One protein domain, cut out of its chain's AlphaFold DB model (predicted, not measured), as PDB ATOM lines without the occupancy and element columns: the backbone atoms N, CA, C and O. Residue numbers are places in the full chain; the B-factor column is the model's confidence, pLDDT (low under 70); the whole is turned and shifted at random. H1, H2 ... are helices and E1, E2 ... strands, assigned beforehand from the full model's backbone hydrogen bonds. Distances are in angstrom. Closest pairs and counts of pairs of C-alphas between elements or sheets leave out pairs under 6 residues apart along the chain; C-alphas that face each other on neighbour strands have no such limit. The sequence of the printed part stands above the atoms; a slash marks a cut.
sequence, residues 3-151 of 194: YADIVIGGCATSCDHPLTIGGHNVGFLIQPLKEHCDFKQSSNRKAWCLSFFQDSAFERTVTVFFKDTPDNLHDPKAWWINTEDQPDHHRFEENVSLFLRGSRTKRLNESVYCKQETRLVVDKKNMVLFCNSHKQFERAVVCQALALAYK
ATOM      1  N   TYR A   3     168.792 156.874 100.184       94.69
ATOM      2  CA  TYR A   3     167.672 157.097  99.275       94.69
ATOM      3  C   TYR A   3     167.067 158.479  99.501       94.69
ATOM      4  O   TYR A   3     167.163 159.024 100.603       94.69
ATOM      5  N   ALA A   4     166.429 159.029  98.473       95.06
ATOM      6  CA  ALA A   4     165.649 160.253  98.579       95.06
ATOM      7  C   ALA A   4     164.314 160.110  97.843       95.06
ATOM      8  O   ALA A   4     164.300 159.768  96.664       95.06
ATOM      9  N   ASP A   5     163.212 160.419  98.517       94.25
ATOM     10  CA  ASP A   5     161.897 160.553  97.890       94.25
ATOM     11  C   ASP A   5     161.636 162.026  97.589       94.25
ATOM     12  O   ASP A   5     161.908 162.885  98.427       94.25
ATOM     13  N   ILE A   6     161.113 162.323  96.400       93.62
ATOM     14  CA  ILE A   6     160.896 163.689  95.923       93.62
ATOM     15  C   ILE A   6     159.402 163.877  95.675       93.62
ATOM     16  O   ILE A   6     158.821 163.258  94.788       93.62
ATOM     17  N   VAL A   7     158.772 164.752  96.451       92.06
ATOM     18  CA  VAL A   7     157.328 164.991  96.435       92.06
ATOM     19  C   VAL A   7     157.058 166.422  95.996       92.06
ATOM     20  O   VAL A   7     157.669 167.360  96.496       92.06
ATOM     21  N   ILE A   8     156.141 166.600  95.047       88.12
ATOM     22  CA  ILE A   8     155.726 167.929  94.589       88.12
ATOM     23  C   ILE A   8     154.550 168.400  95.435       88.12
ATOM     24  O   ILE A   8     153.571 167.672  95.592       88.12
ATOM     25  N   GLY A   9     154.639 169.642  95.907       80.06
ATOM     26  CA  GLY A   9     153.633 170.281  96.743       80.06
ATOM     27  C   GLY A   9     153.959 170.176  98.230       80.06
ATOM     28  O   GLY A   9     154.417 169.135  98.684       80.06
ATOM     29  N   GLY A  10     153.698 171.275  98.951       72.62
ATOM     30  CA  GLY A  10     153.655 171.396 100.412       72.62
ATOM     31  C   GLY A  10     154.901 170.962 101.193       72.62
ATOM     32  O   GLY A  10     155.402 169.849 101.061       72.62
ATOM     33  N   CYS A  11     155.357 171.795 102.127       76.19
ATOM     34  CA  CYS A  11     156.337 171.354 103.113       76.19
ATOM     35  C   CYS A  11     155.635 170.659 104.287       76.19
ATOM     36  O   CYS A  11     155.055 171.317 105.145       76.19
ATOM     37  N   ALA A  12     155.662 169.325 104.333       65.69
ATOM     38  CA  ALA A  12     154.984 168.560 105.389       65.69
ATOM     39  C   ALA A  12     155.731 168.554 106.741       65.69
ATOM     40  O   ALA A  12     155.225 168.026 107.728       65.69
ATOM     41  N   THR A  13     156.946 169.103 106.798       73.50
ATOM     42  CA  THR A  13     157.813 169.101 107.991       73.50
ATOM     43  C   THR A  13     158.389 170.489 108.225       73.50
ATOM     44  O   THR A  13     158.637 171.210 107.266       73.50
ATOM     45  N   SER A  14     158.626 170.869 109.481       83.62
ATOM     46  CA  SER A  14     159.234 172.164 109.813       83.62
ATOM     47  C   SER A  14     160.658 172.244 109.243       83.62
ATOM     48  O   SER A  14     161.596 171.622 109.757       83.62
ATOM     49  N   CYS A  15     160.805 172.963 108.132       88.38
ATOM     50  CA  CYS A  15     162.078 173.246 107.485       88.38
ATOM     51  C   CYS A  15     162.423 174.709 107.744       88.38
ATOM     52  O   CYS A  15     162.075 175.571 106.947       88.38
ATOM     53  N   ASP A  16     163.101 174.971 108.862       90.31
ATOM     54  CA  ASP A  16     163.349 176.340 109.340       90.31
ATOM     55  C   ASP A  16     164.799 176.800 109.125       90.31
ATOM     56  O   ASP A  16     165.121 177.974 109.301       90.31
ATOM     57  N   HIS A  17     165.692 175.888 108.728       93.75
ATOM     58  CA  HIS A  17     167.112 176.182 108.549       93.75
ATOM     59  C   HIS A  17     167.452 176.313 107.064       93.75
ATOM     60  O   HIS A  17     166.970 175.499 106.275       93.75
ATOM     61  N   PRO A  18     168.332 177.243 106.658       95.38
ATOM     62  CA  PRO A  18     168.840 177.288 105.290       95.38
ATOM     63  C   PRO A  18     169.472 175.953 104.876       95.38
ATOM     64  O   PRO A  18     170.194 175.318 105.657       95.38
ATOM     65  N   LEU A  19     169.205 175.516 103.644       95.62
ATOM     66  CA  LEU A  19     169.811 174.309 103.093       95.62
ATOM     67  C   LEU A  19     171.311 174.518 102.870       95.62
ATOM     68  O   LEU A  19     171.744 175.436 102.172       95.62
ATOM     69  N   THR A  20     172.103 173.589 103.399       95.19
ATOM     70  CA  THR A  20     173.554 173.561 103.213       95.19
ATOM     71  C   THR A  20     173.993 172.200 102.697       95.19
ATOM     72  O   THR A  20     173.697 171.193 103.335       95.19
ATOM     73  N   ILE A  21     174.782 172.170 101.626       93.88
ATOM     74  CA  ILE A  21     175.396 170.952 101.088       93.88
ATOM     75  C   ILE A  21     176.891 171.008 101.380       93.88
ATOM     76  O   ILE A  21     177.605 171.918 100.952       93.88
ATOM     77  N   GLY A  22     177.375 170.041 102.158       89.19
ATOM     78  CA  GLY A  22     178.778 169.983 102.556       89.19
ATOM     79  C   GLY A  22     179.284 171.187 103.354       89.19
ATOM     80  O   GLY A  22     180.477 171.465 103.273       89.19
ATOM     81  N   GLY A  23     178.401 171.873 104.088       90.38
ATOM     82  CA  GLY A  23     178.727 173.053 104.900       90.38
ATOM     83  C   GLY A  23     178.587 174.392 104.172       90.38
ATOM     84  O   GLY A  23     178.809 175.432 104.780       90.38
ATOM     85  N   HIS A  24     178.190 174.384 102.899       91.25
ATOM     86  CA  HIS A  24     178.027 175.593 102.099       91.25
ATOM     87  C   HIS A  24     176.589 175.738 101.612       91.25
ATOM     88  O   HIS A  24     175.906 174.741 101.377       91.25
ATOM     89  N   ASN A  25     176.148 176.977 101.406       89.88
ATOM     90  CA  ASN A  25     174.874 177.255 100.749       89.88
ATOM     91  C   ASN A  25     174.862 176.687  99.321       89.88
ATOM     92  O   ASN A  25     175.907 176.509  98.686       89.88
ATOM     93  N   VAL A  26     173.666 176.433  98.792       89.81
ATOM     94  CA  VAL A  26     173.481 175.960  97.415       89.81
ATOM     95  C   VAL A  26     173.897 177.055  96.426       89.81
ATOM     96  O   VAL A  26     173.168 178.008  96.174       89.81
ATOM     97  N   GLY A  27     175.116 176.940  95.897       85.19
ATOM     98  CA  GLY A  27     175.722 177.935  95.001       85.19
ATOM     99  C   GLY A  27     176.031 177.440  93.590       85.19
ATOM    100  O   GLY A  27     176.649 178.168  92.831       85.19
ATOM    101  N   PHE A  28     175.648 176.209  93.243       86.38
ATOM    102  CA  PHE A  28     175.927 175.620  91.924       86.38
ATOM    103  C   PHE A  28     174.812 175.859  90.894       86.38
ATOM    104  O   PHE A  28     174.942 175.431  89.751       86.38
ATOM    105  N   LEU A  29     173.713 176.504  91.296       86.88
ATOM    106  CA  LEU A  29     172.694 176.988  90.371       86.88
ATOM    107  C   LEU A  29     173.152 178.306  89.751       86.88
ATOM    108  O   LEU A  29     173.842 179.092  90.401       86.88
ATOM    109  N   ILE A  30     172.739 178.556  88.510       84.38
ATOM    110  CA  ILE A  30     172.970 179.846  87.859       84.38
ATOM    111  C   ILE A  30     172.282 180.962  88.654       84.38
ATOM    112  O   ILE A  30     171.197 180.764  89.203       84.38
ATOM    113  N   GLN A  31     172.913 182.131  88.700       79.44
ATOM    114  CA  GLN A  31     172.450 183.279  89.478       79.44
ATOM    115  C   GLN A  31     170.985 183.683  89.221       79.44
ATOM    116  O   GLN A  31     170.256 183.764  90.210       79.44
ATOM    117  N   PRO A  32     170.507 183.768  87.956       78.88
ATOM    118  CA  PRO A  32     169.089 183.970  87.644       78.88
ATOM    119  C   PRO A  32     168.133 183.093  88.446       78.88
ATOM    120  O   PRO A  32     167.128 183.531  88.983       78.88
ATOM    121  N   LEU A  33     168.454 181.805  88.524       80.94
ATOM    122  CA  LEU A  33     167.588 180.835  89.160       80.94
ATOM    123  C   LEU A  33     167.692 180.940  90.678       80.94
ATOM    124  O   LEU A  33     166.693 180.808  91.376       80.94
ATOM    125  N   LYS A  34     168.905 181.172  91.182       84.31
ATOM    126  CA  LYS A  34     169.197 181.238  92.612       84.31
ATOM    127  C   LYS A  34     168.454 182.383  93.306       84.31
ATOM    128  O   LYS A  34     168.046 182.204  94.445       84.31
ATOM    129  N   GLU A  35     168.282 183.516  92.631       86.56
ATOM    130  CA  GLU A  35     167.553 184.682  93.157       86.56
ATOM    131  C   GLU A  35     166.058 184.403  93.361       86.56
ATOM    132  O   GLU A  35     165.446 184.981  94.250       86.56
ATOM    133  N   HIS A  36     165.506 183.446  92.614       88.44
ATOM    134  CA  HIS A  36     164.108 183.017  92.699       88.44
ATOM    135  C   HIS A  36     163.955 181.633  93.351       88.44
ATOM    136  O   HIS A  36     163.028 180.881  93.028       88.44
ATOM    137  N   CYS A  37     164.887 181.255  94.230       92.38
ATOM    138  CA  CYS A  37     164.856 179.993  94.962       92.38
ATOM    139  C   CYS A  37     165.002 180.208  96.473       92.38
ATOM    140  O   CYS A  37     165.908 180.908  96.919       92.38
ATOM    141  N   ASP A  38     164.203 179.482  97.255       94.06
ATOM    142  CA  ASP A  38     164.352 179.378  98.711       94.06
ATOM    143  C   ASP A  38     164.462 177.908  99.098       94.06
ATOM    144  O   ASP A  38     163.546 177.108  98.881       94.06
ATOM    145  N   PHE A  39     165.615 177.538  99.650       95.81
ATOM    146  CA  PHE A  39     165.919 176.165 100.020       95.81
ATOM    147  C   PHE A  39     166.134 176.058 101.517       95.81
ATOM    148  O   PHE A  39     167.079 176.624 102.076       95.81
ATOM    149  N   LYS A  40     165.291 175.251 102.152       96.00
ATOM    150  CA  LYS A  40     165.317 175.006 103.589       96.00
ATOM    151  C   LYS A  40     165.464 173.525 103.890       96.00
ATOM    152  O   LYS A  40     165.134 172.663 103.078       96.00
ATOM    153  N   GLN A  41     165.950 173.224 105.083       96.00
ATOM    154  CA  GLN A  41     166.086 171.878 105.612       96.00
ATOM    155  C   GLN A  41     165.554 171.799 107.041       96.00
ATOM    156  O   GLN A  41     165.599 172.751 107.822       96.00
ATOM    157  N   SER A  42     165.067 170.617 107.377       95.19
ATOM    158  CA  SER A  42     164.726 170.217 108.740       95.19
ATOM    159  C   SER A  42     165.967 170.137 109.634       95.19
ATOM    160  O   SER A  42     167.082 169.879 109.171       95.19
ATOM    161  N   SER A  43     165.769 170.287 110.945       92.62
ATOM    162  CA  SER A  43     166.849 170.265 111.945       92.62
ATOM    163  C   SER A  43     167.646 168.955 111.954       92.62
ATOM    164  O   SER A  43     168.834 168.951 112.259       92.62
ATOM    165  N   ASN A  44     167.011 167.834 111.593       91.62
ATOM    166  CA  ASN A  44     167.658 166.521 111.503       91.62
ATOM    167  C   ASN A  44     168.252 166.225 110.112       91.62
ATOM    168  O   ASN A  44     168.760 165.124 109.900       91.62
ATOM    169  N   ARG A  45     168.160 167.174 109.167       90.94
ATOM    170  CA  ARG A  45     168.617 167.061 107.771       90.94
ATOM    171  C   ARG A  45     168.000 165.910 106.968       90.94
ATOM    172  O   ARG A  45     168.506 165.580 105.900       90.94
ATOM    173  N   LYS A  46     166.904 165.309 107.441       93.19
ATOM    174  CA  LYS A  46     166.212 164.216 106.732       93.19
ATOM    175  C   LYS A  46     165.133 164.703 105.776       93.19
ATOM    176  O   LYS A  46     164.664 163.923 104.960       93.19
ATOM    177  N   ALA A  47     164.741 165.965 105.869       95.00
ATOM    178  CA  ALA A  47     163.779 166.582 104.967       95.00
ATOM    179  C   ALA A  47     164.277 167.935 104.464       95.00
ATOM    180  O   ALA A  47     164.801 168.718 105.267       95.00
ATOM    181  N   TRP A  48     164.090 168.205 103.173       96.56
ATOM    182  CA  TRP A  48     164.303 169.512 102.553       96.56
ATOM    183  C   TRP A  48     163.009 170.050 101.961       96.56
ATOM    184  O   TRP A  48     162.187 169.291 101.454       96.56
ATOM    185  N   CYS A  49     162.887 171.371 101.970       96.31
ATOM    186  CA  CYS A  49     161.863 172.133 101.282       96.31
ATOM    187  C   CYS A  49     162.537 173.008 100.237       96.31
ATOM    188  O   CYS A  49     163.314 173.896 100.587       96.31
ATOM    189  N   LEU A  50     162.260 172.744  98.968       96.00
ATOM    190  CA  LEU A  50     162.868 173.440  97.848       96.00
ATOM    191  C   LEU A  50     161.790 174.224  97.106       96.00
ATOM    192  O   LEU A  50     160.998 173.631  96.373       96.00
ATOM    193  N   SER A  51     161.742 175.537  97.298       95.00
ATOM    194  CA  SER A  51     160.882 176.419  96.512       95.00
ATOM    195  C   SER A  51     161.662 176.973  95.327       95.00
ATOM    196  O   SER A  51     162.741 177.538  95.495       95.00
ATOM    197  N   PHE A  52     161.112 176.790  94.131       93.69
ATOM    198  CA  PHE A  52     161.660 177.270  92.866       93.69
ATOM    199  C   PHE A  52     160.703 178.270  92.224       93.69
ATOM    200  O   PHE A  52     159.485 178.119  92.351       93.69
ATOM    201  N   PHE A  53     161.257 179.211  91.459       90.50
ATOM    202  CA  PHE A  53     160.506 180.220  90.704       90.50
ATOM    203  C   PHE A  53     159.626 181.098  91.604       90.50
ATOM    204  O   PHE A  53     158.487 181.410  91.250       90.50
ATOM    205  N   GLN A  54     160.141 181.450  92.783       89.88
ATOM    206  CA  GLN A  54     159.446 182.340  93.710       89.88
ATOM    207  C   GLN A  54     159.114 183.680  93.055       89.88
ATOM    208  O   GLN A  54     159.795 184.116  92.122       89.88
ATOM    209  N   ASP A  55     158.042 184.297  93.549       85.75
ATOM    210  CA  ASP A  55     157.493 185.555  93.036       85.75
ATOM    211  C   ASP A  55     156.968 185.459  91.591       85.75
ATOM    212  O   ASP A  55     156.842 186.461  90.885       85.75
ATOM    213  N   SER A  56     156.619 184.248  91.140       84.88
ATOM    214  CA  SER A  56     156.004 184.008  89.834       84.88
ATOM    215  C   SER A  56     154.755 183.131  89.941       84.88
ATOM    216  O   SER A  56     154.601 182.343  90.874       84.88
ATOM    217  N   ALA A  57     153.884 183.187  88.927       83.25
ATOM    218  CA  ALA A  57     152.742 182.270  88.798       83.25
ATOM    219  C   ALA A  57     153.166 180.785  88.692       83.25
ATOM    220  O   ALA A  57     152.367 179.864  88.878       83.25
ATOM    221  N   PHE A  58     154.448 180.541  88.412       86.81
ATOM    222  CA  PHE A  58     155.032 179.219  88.249       86.81
ATOM    223  C   PHE A  58     155.765 178.729  89.496       86.81
ATOM    224  O   PHE A  58     156.468 177.724  89.400       86.81
ATOM    225  N   GLU A  59     155.597 179.379  90.654       91.12
ATOM    226  CA  GLU A  59     156.219 178.926  91.899       91.12
ATOM    227  C   GLU A  59     155.885 177.453  92.173       91.12
ATOM    228  O   GLU A  59     154.731 177.011  92.083       91.12
ATOM    229  N   ARG A  60     156.912 176.656  92.473       93.31
ATOM    230  CA  ARG A  60     156.764 175.236  92.803       93.31
ATOM    231  C   ARG A  60     157.597 174.897  94.023       93.31
ATOM    232  O   ARG A  60     158.815 175.046  94.012       93.31
ATOM    233  N   THR A  61     156.939 174.336  95.028       94.94
ATOM    234  CA  THR A  61     157.602 173.724  96.178       94.94
ATOM    235  C   THR A  61     157.751 172.225  95.964       94.94
ATOM    236  O   THR A  61     156.794 171.527  95.613       94.94
ATOM    237  N   VAL A  62     158.957 171.729  96.206       94.75
ATOM    238  CA  VAL A  62     159.311 170.314  96.178       94.75
ATOM    239  C   VAL A  62     159.876 169.930  97.538       94.75
ATOM    240  O   VAL A  62     160.820 170.548  98.024       94.75
ATOM    241  N   THR A  63     159.321 168.887  98.140       95.38
ATOM    242  CA  THR A  63     159.804 168.330  99.401       95.38
ATOM    243  C   THR A  63     160.625 167.080  99.127       95.38
ATOM    244  O   THR A  63     160.205 166.206  98.371       95.38
ATOM    245  N   VAL A  64     161.803 166.989  99.735       95.31
ATOM    246  CA  VAL A  64     162.711 165.844  99.598       95.31
ATOM    247  C   VAL A  64     162.852 165.155 100.944       95.31
ATOM    248  O   VAL A  64     163.163 165.828 101.922       95.31
ATOM    249  N   PHE A  65     162.685 163.835 100.999       94.75
ATOM    250  CA  PHE A  65     162.881 163.035 102.211       94.75
ATOM    251  C   PHE A  65     164.018 162.035 102.036       94.75
ATOM    252  O   PHE A  65     163.929 161.143 101.197       94.75
ATOM    253  N   PHE A  66     165.053 162.136 102.865       94.69
ATOM    254  CA  PHE A  66     166.162 161.190 102.894       94.69
ATOM    255  C   PHE A  66     165.854 160.004 103.801       94.69
ATOM    256  O   PHE A  66     165.429 160.165 104.950       94.69
ATOM    257  N   LYS A  67     166.107 158.803 103.284       93.62
ATOM    258  CA  LYS A  67     165.835 157.530 103.954       93.62
ATOM    259  C   LYS A  67     167.034 156.592 103.833       93.62
ATOM    260  O   LYS A  67     167.772 156.620 102.849       93.62
ATOM    261  N   ASP A  68     167.184 155.723 104.826       91.69
ATOM    262  CA  ASP A  68     168.214 154.676 104.832       91.69
ATOM    263  C   ASP A  68     167.760 153.425 104.058       91.69
ATOM    264  O   ASP A  68     168.583 152.627 103.617       91.69
ATOM    265  N   THR A  69     166.450 153.282 103.835       88.44
ATOM    266  CA  THR A  69     165.824 152.186 103.087       88.44
ATOM    267  C   THR A  69     164.947 152.724 101.955       88.44
ATOM    268  O   THR A  69     164.299 153.758 102.144       88.44
ATOM    269  N   PRO A  70     164.872 152.031 100.803       84.19
ATOM    270  CA  PRO A  70     164.046 152.474  99.691       84.19
ATOM    271  C   PRO A  70     162.565 152.316 100.030       84.19
ATOM    272  O   PRO A  70     162.143 151.281 100.548       84.19
ATOM    273  N   ASP A  71     161.776 153.318  99.667       77.31
ATOM    274  CA  ASP A  71     160.325 153.222  99.630       77.31
ATOM    275  C   ASP A  71     159.880 153.058  98.170       77.31
ATOM    276  O   ASP A  71     160.388 153.718  97.261       77.31
ATOM    277  N   ASN A  72     158.959 152.131  97.913       70.38
ATOM    278  CA  ASN A  72     158.419 151.921  96.568       70.38
ATOM    279  C   ASN A  72     157.136 152.714  96.317       70.38
ATOM    280  O   ASN A  72     156.632 152.692  95.195       70.38
ATOM    281  N   LEU A  73     156.619 153.406  97.333       68.75
ATOM    282  CA  LEU A  73     155.366 154.150  97.252       68.75
ATOM    283  C   LEU A  73     155.527 155.529  96.605       68.75
ATOM    284  O   LEU A  73     154.549 156.083  96.103       68.75
ATOM    285  N   HIS A  74     156.742 156.082  96.603       68.62
ATOM    286  CA  HIS A  74     156.999 157.438  96.139       68.62
ATOM    287  C   HIS A  74     157.801 157.475  94.851       68.62
ATOM    288  O   HIS A  74     158.706 156.685  94.598       68.62
ATOM    289  N   ASP A  75     157.383 158.397  94.000       77.56
ATOM    290  CA  ASP A  75     157.768 158.449  92.611       77.56
ATOM    291  C   ASP A  75     157.504 159.911  92.219       77.56
ATOM    292  O   ASP A  75     156.334 160.281  92.045       77.56
ATOM    293  N   PRO A  76     158.514 160.784  92.079       89.50
ATOM    294  CA  PRO A  76     159.946 160.505  91.889       89.50
ATOM    295  C   PRO A  76     160.780 160.109  93.120       89.50
ATOM    296  O   PRO A  76     160.508 160.541  94.236       89.50
ATOM    297  N   LYS A  77     161.863 159.352  92.878       93.12
ATOM    298  CA  LYS A  77     162.857 158.938  93.887       93.12
ATOM    299  C   LYS A  77     164.292 158.860  93.350       93.12
ATOM    300  O   LYS A  77     164.528 158.800  92.138       93.12
ATOM    301  N   ALA A  78     165.261 158.842  94.260       94.31
ATOM    302  CA  ALA A  78     166.685 158.783  93.971       94.31
ATOM    303  C   ALA A  78     167.428 157.803  94.888       94.31
ATOM    304  O   ALA A  78     167.061 157.628  96.050       94.31
ATOM    305  N   TRP A  79     168.495 157.190  94.379       94.00
ATOM    306  CA  TRP A  79     169.353 156.281  95.143       94.00
ATOM    307  C   TRP A  79     170.831 156.619  94.944       94.00
ATOM    308  O   TRP A  79     171.299 156.761  93.813       94.00
ATOM    309  N   TRP A  80     171.565 156.736  96.050       94.25
ATOM    310  CA  TRP A  80     173.013 156.881  96.071       94.25
ATOM    311  C   TRP A  80     173.731 155.575  96.385       94.25
ATOM    312  O   TRP A  80     173.458 154.908  97.395       94.25
ATOM    313  N   ILE A  81     174.722 155.282  95.547       90.50
ATOM    314  CA  ILE A  81     175.587 154.118  95.652       90.50
ATOM    315  C   ILE A  81     177.032 154.607  95.649       90.50
ATOM    316  O   ILE A  81     177.464 155.308  94.731       90.50
ATOM    317  N   ASN A  82     177.763 154.247  96.701       88.19
ATOM    318  CA  ASN A  82     179.185 154.522  96.788       88.19
ATOM    319  C   ASN A  82     179.926 153.601  95.811       88.19
ATOM    320  O   ASN A  82     179.698 152.391  95.803       88.19
ATOM    321  N   THR A  83     180.781 154.175  94.969       82.94
ATOM    322  CA  THR A  83     181.529 153.432  93.948       82.94
ATOM    323  C   THR A  83     182.651 152.575  94.528       82.94
ATOM    324  O   THR A  83     183.073 151.639  93.855       82.94
ATOM    325  N   GLU A  84     183.085 152.834  95.763       80.81
ATOM    326  CA  GLU A  84     184.013 151.967  96.508       80.81
ATOM    327  C   GLU A  84     183.352 150.675  97.018       80.81
ATOM    328  O   GLU A  84     184.009 149.643  97.113       80.81
ATOM    329  N   ASP A  85     182.040 150.690  97.268       72.12
ATOM    330  CA  ASP A  85     181.305 149.563  97.861       72.12
ATOM    331  C   ASP A  85     180.904 148.494  96.816       72.12
ATOM    332  O   ASP A  85     179.887 147.825  97.001       72.12
ATOM    333  N   GLN A  86     181.650 148.359  95.702       59.62
ATOM    334  CA  GLN A  86     181.234 147.645  94.478       59.62
ATOM    335  C   GLN A  86     180.600 146.270  94.758       59.62
ATOM    336  O   GLN A  86     181.307 145.298  95.033       59.62
ATOM    337  N   PRO A  87     179.268 146.145  94.646       61.22
ATOM    338  CA  PRO A  87     178.607 144.858  94.750       61.22
ATOM    339  C   PRO A  87     178.698 144.102  93.418       61.22
ATOM    340  O   PRO A  87     178.883 144.687  92.351       61.22
ATOM    341  N   ASP A  88     178.508 142.788  93.491       68.62
ATOM    342  CA  ASP A  88     178.477 141.868  92.351       68.62
ATOM    343  C   ASP A  88     177.590 142.393  91.197       68.62
ATOM    344  O   ASP A  88     176.387 142.631  91.371       68.62
ATOM    345  N   HIS A  89     178.191 142.604  90.016       64.50
ATOM    346  CA  HIS A  89     177.634 143.432  88.936       64.50
ATOM    347  C   HIS A  89     176.238 142.994  88.458       64.50
ATOM    348  O   HIS A  89     175.397 143.845  88.170       64.50
ATOM    349  N   HIS A  90     175.952 141.687  88.396       64.25
ATOM    350  CA  HIS A  90     174.698 141.185  87.814       64.25
ATOM    351  C   HIS A  90     173.480 141.409  88.723       64.25
ATOM    352  O   HIS A  90     172.471 141.976  88.305       64.25
ATOM    353  N   ARG A  91     173.572 141.007  90.000       69.88
ATOM    354  CA  ARG A  91     172.501 141.240  90.995       69.88
ATOM    355  C   ARG A  91     172.233 142.725  91.191       69.88
ATOM    356  O   ARG A  91     171.135 143.147  91.550       69.88
ATOM    357  N   PHE A  92     173.263 143.517  90.964       75.38
ATOM    358  CA  PHE A  92     173.217 144.937  91.151       75.38
ATOM    359  C   PHE A  92     172.451 145.669  90.036       75.38
ATOM    360  O   PHE A  92     171.618 146.524  90.343       75.38
ATOM    361  N   GLU A  93     172.631 145.299  88.764       79.69
ATOM    362  CA  GLU A  93     171.816 145.857  87.670       79.69
ATOM    363  C   GLU A  93     170.327 145.516  87.819       79.69
ATOM    364  O   GLU A  93     169.465 146.361  87.551       79.69
ATOM    365  N   GLU A  94     170.010 144.314  88.307       81.00
ATOM    366  CA  GLU A  94     168.634 143.920  88.633       81.00
ATOM    367  C   GLU A  94     168.026 144.800  89.730       81.00
ATOM    368  O   GLU A  94     166.874 145.220  89.609       81.00
ATOM    369  N   ASN A  95     168.790 145.116  90.780       84.69
ATOM    370  CA  ASN A  95     168.337 145.970  91.879       84.69
ATOM    371  C   ASN A  95     168.129 147.421  91.437       84.69
ATOM    372  O   ASN A  95     167.125 148.032  91.799       84.69
ATOM    373  N   VAL A  96     169.038 147.966  90.623       87.31
ATOM    374  CA  VAL A  96     168.885 149.305  90.029       87.31
ATOM    375  C   VAL A  96     167.652 149.350  89.129       87.31
ATOM    376  O   VAL A  96     166.858 150.286  89.219       87.31
ATOM    377  N   SER A  97     167.436 148.315  88.318       85.81
ATOM    378  CA  SER A  97     166.252 148.215  87.457       85.81
ATOM    379  C   SER A  97     164.965 148.116  88.279       85.81
ATOM    380  O   SER A  97     164.001 148.834  88.004       85.81
ATOM    381  N   LEU A  98     164.958 147.292  89.333       86.88
ATOM    382  CA  LEU A  98     163.831 147.164  90.257       86.88
ATOM    383  C   LEU A  98     163.524 148.493  90.950       86.88
ATOM    384  O   LEU A  98     162.362 148.877  91.029       86.88
ATOM    385  N   PHE A  99     164.548 149.213  91.405       88.69
ATOM    386  CA  PHE A  99     164.378 150.519  92.032       88.69
ATOM    387  C   PHE A  99     163.773 151.532  91.054       88.69
ATOM    388  O   PHE A  99     162.769 152.166  91.368       88.69
ATOM    389  N   LEU A 100     164.343 151.655  89.854       87.62
ATOM    390  CA  LEU A 100     163.926 152.647  88.861       87.62
ATOM    391  C   LEU A 100     162.535 152.369  88.269       87.62
ATOM    392  O   LEU A 100     161.764 153.308  88.066       87.62
ATOM    393  N   ARG A 101     162.230 151.096  87.979       84.19
ATOM    394  CA  ARG A 101     161.079 150.668  87.156       84.19
ATOM    395  C   ARG A 101     160.064 149.788  87.872       84.19
ATOM    396  O   ARG A 101     159.006 149.533  87.304       84.19
ATOM    397  N   GLY A 102     160.403 149.240  89.036       82.56
ATOM    398  CA  GLY A 102     159.650 148.142  89.644       82.56
ATOM    399  C   GLY A 102     159.810 146.806  88.903       82.56
ATOM    400  O   GLY A 102     159.036 145.886  89.142       82.56
ATOM    401  N   SER A 103     160.792 146.675  87.998       79.62
ATOM    402  CA  SER A 103     161.011 145.461  87.200       79.62
ATOM    403  C   SER A 103     162.494 145.128  87.033       79.62
ATOM    404  O   SER A 103     163.317 146.021  86.852       79.62
ATOM    405  N   ARG A 104     162.822 143.831  87.039       75.88
ATOM    406  CA  ARG A 104     164.190 143.298  86.884       75.88
ATOM    407  C   ARG A 104     164.570 142.952  85.439       75.88
ATOM    408  O   ARG A 104     165.707 142.586  85.180       75.88
ATOM    409  N   THR A 105     163.632 143.015  84.493       62.03
ATOM    410  CA  THR A 105     163.763 142.311  83.201       62.03
ATOM    411  C   THR A 105     164.388 143.120  82.066       62.03
ATOM    412  O   THR A 105     164.611 142.575  80.986       62.03
ATOM    413  N   LYS A 106     164.672 144.413  82.260       60.12
ATOM    414  CA  LYS A 106     165.141 145.295  81.183       60.12
ATOM    415  C   LYS A 106     166.535 145.820  81.496       60.12
ATOM    416  O   LYS A 106     166.704 146.522  82.487       60.12
ATOM    417  N   ARG A 107     167.500 145.516  80.620       64.44
ATOM    418  CA  ARG A 107     168.869 146.048  80.696       64.44
ATOM    419  C   ARG A 107     168.848 147.577  80.813       64.44
ATOM    420  O   ARG A 107     167.991 148.253  80.226       64.44
ATOM    421  N   LEU A 108     169.778 148.112  81.601       65.69
ATOM    422  CA  LEU A 108     169.970 149.547  81.802       65.69
ATOM    423  C   LEU A 108     170.557 150.151  80.519       65.69
ATOM    424  O   LEU A 108     171.765 150.290  80.381       65.69
ATOM    425  N   ASN A 109     169.699 150.458  79.546       55.75
ATOM    426  CA  ASN A 109     170.138 150.895  78.217       55.75
ATOM    427  C   ASN A 109     170.742 152.312  78.189       55.75
ATOM    428  O   ASN A 109     171.377 152.671  77.206       55.75
ATOM    429  N   GLU A 110     170.564 153.114  79.242       62.62
ATOM    430  CA  GLU A 110     170.942 154.532  79.258       62.62
ATOM    431  C   GLU A 110     171.629 154.876  80.584       62.62
ATOM    432  O   GLU A 110     171.005 155.324  81.544       62.62
ATOM    433  N   SER A 111     172.938 154.625  80.665       62.31
ATOM    434  CA  SER A 111     173.765 155.205  81.723       62.31
ATOM    435  C   SER A 111     174.631 156.311  81.152       62.31
ATOM    436  O   SER A 111     175.404 156.073  80.223       62.31
ATOM    437  N   VAL A 112     174.524 157.499  81.732       71.31
ATOM    438  CA  VAL A 112     175.367 158.643  81.397       71.31
ATOM    439  C   VAL A 112     176.597 158.593  82.295       71.31
ATOM    440  O   VAL A 112     176.488 158.578  83.522       71.31
ATOM    441  N   TYR A 113     177.779 158.549  81.686       65.88
ATOM    442  CA  TYR A 113     179.039 158.678  82.410       65.88
ATOM    443  C   TYR A 113     179.366 160.160  82.572       65.88
ATOM    444  O   TYR A 113     179.656 160.864  81.604       65.88
ATOM    445  N   CYS A 114     179.323 160.639  83.810       59.25
ATOM    446  CA  CYS A 114     179.785 161.967  84.180       59.25
ATOM    447  C   CYS A 114     181.218 161.816  84.710       59.25
ATOM    448  O   CYS A 114     181.410 161.132  85.698       59.25
ATOM    449  N   LYS A 115     182.223 162.409  84.048       59.75
ATOM    450  CA  LYS A 115     183.648 162.481  84.471       59.75
ATOM    451  C   LYS A 115     184.171 161.321  85.358       59.75
ATOM    452  O   LYS A 115     183.973 161.330  86.565       59.75
ATOM    453  N   GLN A 116     184.925 160.410  84.736       59.66
ATOM    454  CA  GLN A 116     185.831 159.358  85.256       59.66
ATOM    455  C   GLN A 116     185.374 158.406  86.385       59.66
ATOM    456  O   GLN A 116     185.767 157.249  86.331       59.66
ATOM    457  N   GLU A 117     184.505 158.785  87.320       73.81
ATOM    458  CA  GLU A 117     184.045 157.897  88.408       73.81
ATOM    459  C   GLU A 117     182.571 158.098  88.782       73.81
ATOM    460  O   GLU A 117     182.063 157.437  89.683       73.81
ATOM    461  N   THR A 118     181.855 159.006  88.105       81.31
ATOM    462  CA  THR A 118     180.423 159.197  88.346       81.31
ATOM    463  C   THR A 118     179.594 158.556  87.242       81.31
ATOM    464  O   THR A 118     179.708 158.890  86.062       81.31
ATOM    465  N   ARG A 119     178.706 157.640  87.620       85.81
ATOM    466  CA  ARG A 119     177.700 157.076  86.711       85.81
ATOM    467  C   ARG A 119     176.333 157.567  87.155       85.81
ATOM    468  O   ARG A 119     176.006 157.526  88.336       85.81
ATOM    469  N   LEU A 120     175.539 158.052  86.214       88.06
ATOM    470  CA  LEU A 120     174.163 158.460  86.452       88.06
ATOM    471  C   LEU A 120     173.257 157.592  85.586       88.06
ATOM    472  O   LEU A 120     173.434 157.500  84.370       88.06
ATOM    473  N   VAL A 121     172.290 156.943  86.220       88.06
ATOM    474  CA  VAL A 121     171.258 156.163  85.537       88.06
ATOM    475  C   VAL A 121     169.928 156.823  85.836       88.06
ATOM    476  O   VAL A 121     169.558 156.967  86.999       88.06
ATOM    477  N   VAL A 122     169.217 157.241  84.798       87.00
ATOM    478  CA  VAL A 122     167.914 157.896  84.929       87.00
ATOM    479  C   VAL A 122     166.885 157.053  84.204       87.00
ATOM    480  O   VAL A 122     167.141 156.540  83.118       87.00
ATOM    481  N   ASP A 123     165.705 156.923  84.798       86.31
ATOM    482  CA  ASP A 123     164.550 156.382  84.105       86.31
ATOM    483  C   ASP A 123     163.283 157.141  84.493       86.31
ATOM    484  O   ASP A 123     162.904 157.207  85.665       86.31
ATOM    485  N   LYS A 124     162.612 157.714  83.488       84.50
ATOM    486  CA  LYS A 124     161.461 158.616  83.643       84.50
ATOM    487  C   LYS A 124     161.764 159.794  84.575       84.50
ATOM    488  O   LYS A 124     162.207 160.843  84.129       84.50
ATOM    489  N   LYS A 125     161.447 159.632  85.858       87.88
ATOM    490  CA  LYS A 125     161.579 160.630  86.921       87.88
ATOM    491  C   LYS A 125     162.448 160.131  88.072       87.88
ATOM    492  O   LYS A 125     162.657 160.890  89.005       87.88
ATOM    493  N   ASN A 126     162.942 158.895  88.003       91.25
ATOM    494  CA  ASN A 126     163.762 158.264  89.026       91.25
ATOM    495  C   ASN A 126     165.227 158.281  88.604       91.25
ATOM    496  O   ASN A 126     165.527 158.209  87.409       91.25
ATOM    497  N   MET A 127     166.137 158.346  89.572       92.69
ATOM    498  CA  MET A 127     167.569 158.313  89.284       92.69
ATOM    499  C   MET A 127     168.358 157.437  90.251       92.69
ATOM    500  O   MET A 127     167.990 157.260  91.411       92.69
ATOM    501  N   VAL A 128     169.494 156.943  89.780       92.00
ATOM    502  CA  VAL A 128     170.530 156.317  90.596       92.00
ATOM    503  C   VAL A 128     171.856 156.990  90.282       92.00
ATOM    504  O   VAL A 128     172.263 157.047  89.119       92.00
ATOM    505  N   LEU A 129     172.525 157.489  91.320       91.94
ATOM    506  CA  LEU A 129     173.839 158.105  91.213       91.94
ATOM    507  C   LEU A 129     174.896 157.228  91.876       91.94
ATOM    508  O   LEU A 129     174.813 156.882  93.056       91.94
ATOM    509  N   PHE A 130     175.930 156.955  91.104       89.31
ATOM    510  CA  PHE A 130     177.126 156.244  91.500       89.31
ATOM    511  C   PHE A 130     178.230 157.262  91.687       89.31
ATOM    512  O   PHE A 130     178.630 157.886  90.707       89.31
ATOM    513  N   CYS A 131     178.682 157.469  92.917       89.56
ATOM    514  CA  CYS A 131     179.828 158.335  93.181       89.56
ATOM    515  C   CYS A 131     180.362 158.127  94.598       89.56
ATOM    516  O   CYS A 131     179.608 157.791  95.512       89.56
ATOM    517  N   ASN A 132     181.635 158.459  94.803       90.31
ATOM    518  CA  ASN A 132     182.287 158.449  96.117       90.31
ATOM    519  C   ASN A 132     181.885 159.640  97.012       90.31
ATOM    520  O   ASN A 132     182.366 159.783  98.132       90.31
ATOM    521  N   SER A 133     181.022 160.547  96.535       91.50
ATOM    522  CA  SER A 133     180.702 161.791  97.240       91.50
ATOM    523  C   SER A 133     179.209 161.939  97.495       91.50
ATOM    524  O   SER A 133     178.444 162.325  96.614       91.50
ATOM    525  N   HIS A 134     178.811 161.756  98.752       92.56
ATOM    526  CA  HIS A 134     177.444 162.028  99.204       92.56
ATOM    527  C   HIS A 134     176.985 163.462  98.874       92.56
ATOM    528  O   HIS A 134     175.870 163.671  98.409       92.56
ATOM    529  N   LYS A 135     177.894 164.443  98.952       93.75
ATOM    530  CA  LYS A 135     177.625 165.835  98.549       93.75
ATOM    531  C   LYS A 135     177.232 165.958  97.071       93.75
ATOM    532  O   LYS A 135     176.454 166.837  96.715       93.75
ATOM    533  N   GLN A 136     177.781 165.122  96.186       92.25
ATOM    534  CA  GLN A 136     177.396 165.121  94.768       92.25
ATOM    535  C   GLN A 136     176.017 164.499  94.560       92.25
ATOM    536  O   GLN A 136     175.258 164.980  93.720       92.25
ATOM    537  N   PHE A 137     175.654 163.497  95.363       94.56
ATOM    538  CA  PHE A 137     174.288 162.981  95.391       94.56
ATOM    539  C   PHE A 137     173.282 164.044  95.829       94.56
ATOM    540  O   PHE A 137     172.307 164.281  95.122       94.56
ATOM    541  N   GLU A 138     173.563 164.750  96.921       95.62
ATOM    542  CA  GLU A 138     172.755 165.877  97.392       95.62
ATOM    543  C   GLU A 138     172.531 166.932  96.290       95.62
ATOM    544  O   GLU A 138     171.403 167.369  96.056       95.62
ATOM    545  N   ARG A 139     173.585 167.286  95.540       94.69
ATOM    546  CA  ARG A 139     173.491 168.202  94.387       94.69
ATOM    547  C   ARG A 139     172.620 167.646  93.267       94.69
ATOM    548  O   ARG A 139     171.784 168.370  92.732       94.69
ATOM    549  N   ALA A 140     172.801 166.373  92.919       93.69
ATOM    550  CA  ALA A 140     172.004 165.721  91.888       93.69
ATOM    551  C   ALA A 140     170.513 165.708  92.256       93.69
ATOM    552  O   ALA A 140     169.674 165.938  91.388       93.69
ATOM    553  N   VAL A 141     170.181 165.507  93.537       96.00
ATOM    554  CA  VAL A 141     168.795 165.534  94.034       96.00
ATOM    555  C   VAL A 141     168.177 166.924  93.869       96.00
ATOM    556  O   VAL A 141     167.049 167.027  93.388       96.00
ATOM    557  N   VAL A 142     168.915 168.000  94.168       96.12
ATOM    558  CA  VAL A 142     168.447 169.377  93.899       96.12
ATOM    559  C   VAL A 142     168.205 169.596  92.402       96.12
ATOM    560  O   VAL A 142     167.171 170.145  92.025       96.12
ATOM    561  N   CYS A 143     169.110 169.134  91.533       94.19
ATOM    562  CA  CYS A 143     168.933 169.243  90.080       94.19
ATOM    563  C   CYS A 143     167.711 168.457  89.577       94.19
ATOM    564  O   CYS A 143     166.977 168.938  88.713       94.19
ATOM    565  N   GLN A 144     167.463 167.265  90.122       94.06
ATOM    566  CA  GLN A 144     166.283 166.466  89.794       94.06
ATOM    567  C   GLN A 144     164.997 167.159  90.262       94.06
ATOM    568  O   GLN A 144     164.033 167.230  89.498       94.06
ATOM    569  N   ALA A 145     164.987 167.712  91.479       95.25
ATOM    570  CA  ALA A 145     163.867 168.488  92.007       95.25
ATOM    571  C   ALA A 145     163.565 169.720  91.138       95.25
ATOM    572  O   ALA A 145     162.408 169.955  90.793       95.25
ATOM    573  N   LEU A 146     164.598 170.442  90.698       94.31
ATOM    574  CA  LEU A 146     164.464 171.552  89.756       94.31
ATOM    575  C   LEU A 146     163.862 171.096  88.419       94.31
ATOM    576  O   LEU A 146     162.920 171.712  87.923       94.31
ATOM    577  N   ALA A 147     164.373 170.008  87.834       92.19
ATOM    578  CA  ALA A 147     163.850 169.476  86.575       92.19
ATOM    579  C   ALA A 147     162.367 169.082  86.694       92.19
ATOM    580  O   ALA A 147     161.578 169.299  85.770       92.19
ATOM    581  N   LEU A 148     161.968 168.542  87.847       92.56
ATOM    582  CA  LEU A 148     160.580 168.206  88.160       92.56
ATOM    583  C   LEU A 148     159.694 169.438  88.337       92.56
ATOM    584  O   LEU A 148     158.583 169.454  87.798       92.56
ATOM    585  N   ALA A 149     160.178 170.452  89.055       92.25
ATOM    586  CA  ALA A 149     159.497 171.731  89.225       92.25
ATOM    587  C   ALA A 149     159.261 172.397  87.864       92.25
ATOM    588  O   ALA A 149     158.126 172.732  87.531       92.25
ATOM    589  N   TYR A 150     160.304 172.475  87.036       90.88
ATOM    590  CA  TYR A 150     160.231 173.044  85.693       90.88
ATOM    591  C   TYR A 150     159.256 172.278  84.790       90.88
ATOM    592  O   TYR A 150     158.386 172.872  84.154       90.88
ATOM    593  N   LYS A 151     159.331 170.939  84.782       90.50
ATOM    594  CA  LYS A 151     158.383 170.097  84.041       90.50
ATOM    595  C   LYS A 151     156.937 170.354  84.473       90.50
ATOM    596  O   LYS A 151     156.057 170.412  83.619       90.50
TER     597      LYS A 151
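Overview. This is residues 3 to 151 of the 194 residues of an uncharacterized protein of Kushneria sinocarnis (UniProt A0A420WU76). A twisted sheet of eight strands, curled like part of a barrel, wraps round the long last helix, H3. H2 packs on the other side of the sheet, over E8, while H1 and the long link of residues 9 to 30 lie near the E2 end. The printed part has 149 residues, in the order E1, H1, E2, E3, E4, E5, H2, E6, E7, E8, H3; the class is mixed, helices and strands. The sheet is mixed too, in the order E2, E3, E4, E1, E5, E8, E7, E6. The whole is compact, with a radius of gyration of the C-alphas of 15.6 A, yet elongated in outline, spanning 47 by 29 by 28 A.

Arrangement. E1, residues 3 to 8, is an inner strand, antiparallel to its neighbours E4, residues 60 to 67, with N 5 and O 65 at 2.9 A, and E5, residues 77 to 81, with N 4 and O 78 at 2.9 A. H1, residues 31 to 35, is not on the sheet, but only just, with 4 pairs of C-alphas within 10 A. E2, residues 37 to 41, is an edge strand; with E3, residues 47 to 52, and E4 it forms a meander, each strand the antiparallel neighbour of the one before. N 40 and O 49 are 2.9 A apart, and N 50 and O 62 are 2.8 A apart. H2, residues 89 to 101, is on the sheet at a height of 9.7 A, over E8, residues 126 to 130, and along the strands at 12 degrees to E8 on the local plane; their closest C-alphas are those of Leu 100 and Asn 126, 5.6 A. E6, residues 111 to 114, E7, residues 118 to 123, and E8 form a second meander, with N 112 and O 120 at 2.9 A and N 128 and O 121 at 2.8 A. E5 and E8 are parallel, with N 79 and O 127 at 3.0 A. E5, H2 and E6 make a split strand-helix-strand unit, two strands running the same way with E8 and E7 between them in the sheet; its crossover is right-handed. The sheet curls round H3, residues 134 to 151; the closest C-alphas of H3 and E4 are those of Ala 149 and Arg 60, 5.7 A. H2 and H3 are apart. In H1, H2 and H3 every O i to N i+4 pair is within hydrogen-bond range.

Along the chain. E1 begins at C-alpha 3, (167.672, 157.097, 99.275). E4 is 22.8 A long and H2 18.2 A. H3 is 25.7 A long and ends at C-alpha 151, (158.383, 170.097, 84.041).

Size, cuts and confidence. The two C-alphas farthest apart, those of Asp 55 and Asp 88, are 48.5 A apart. The printed part has no cut, and its one long link is E1 to H1. The mean pLDDT of the printed part is 85.5; 20 residues are under 70, among them 86 to 91 and 105 to 111.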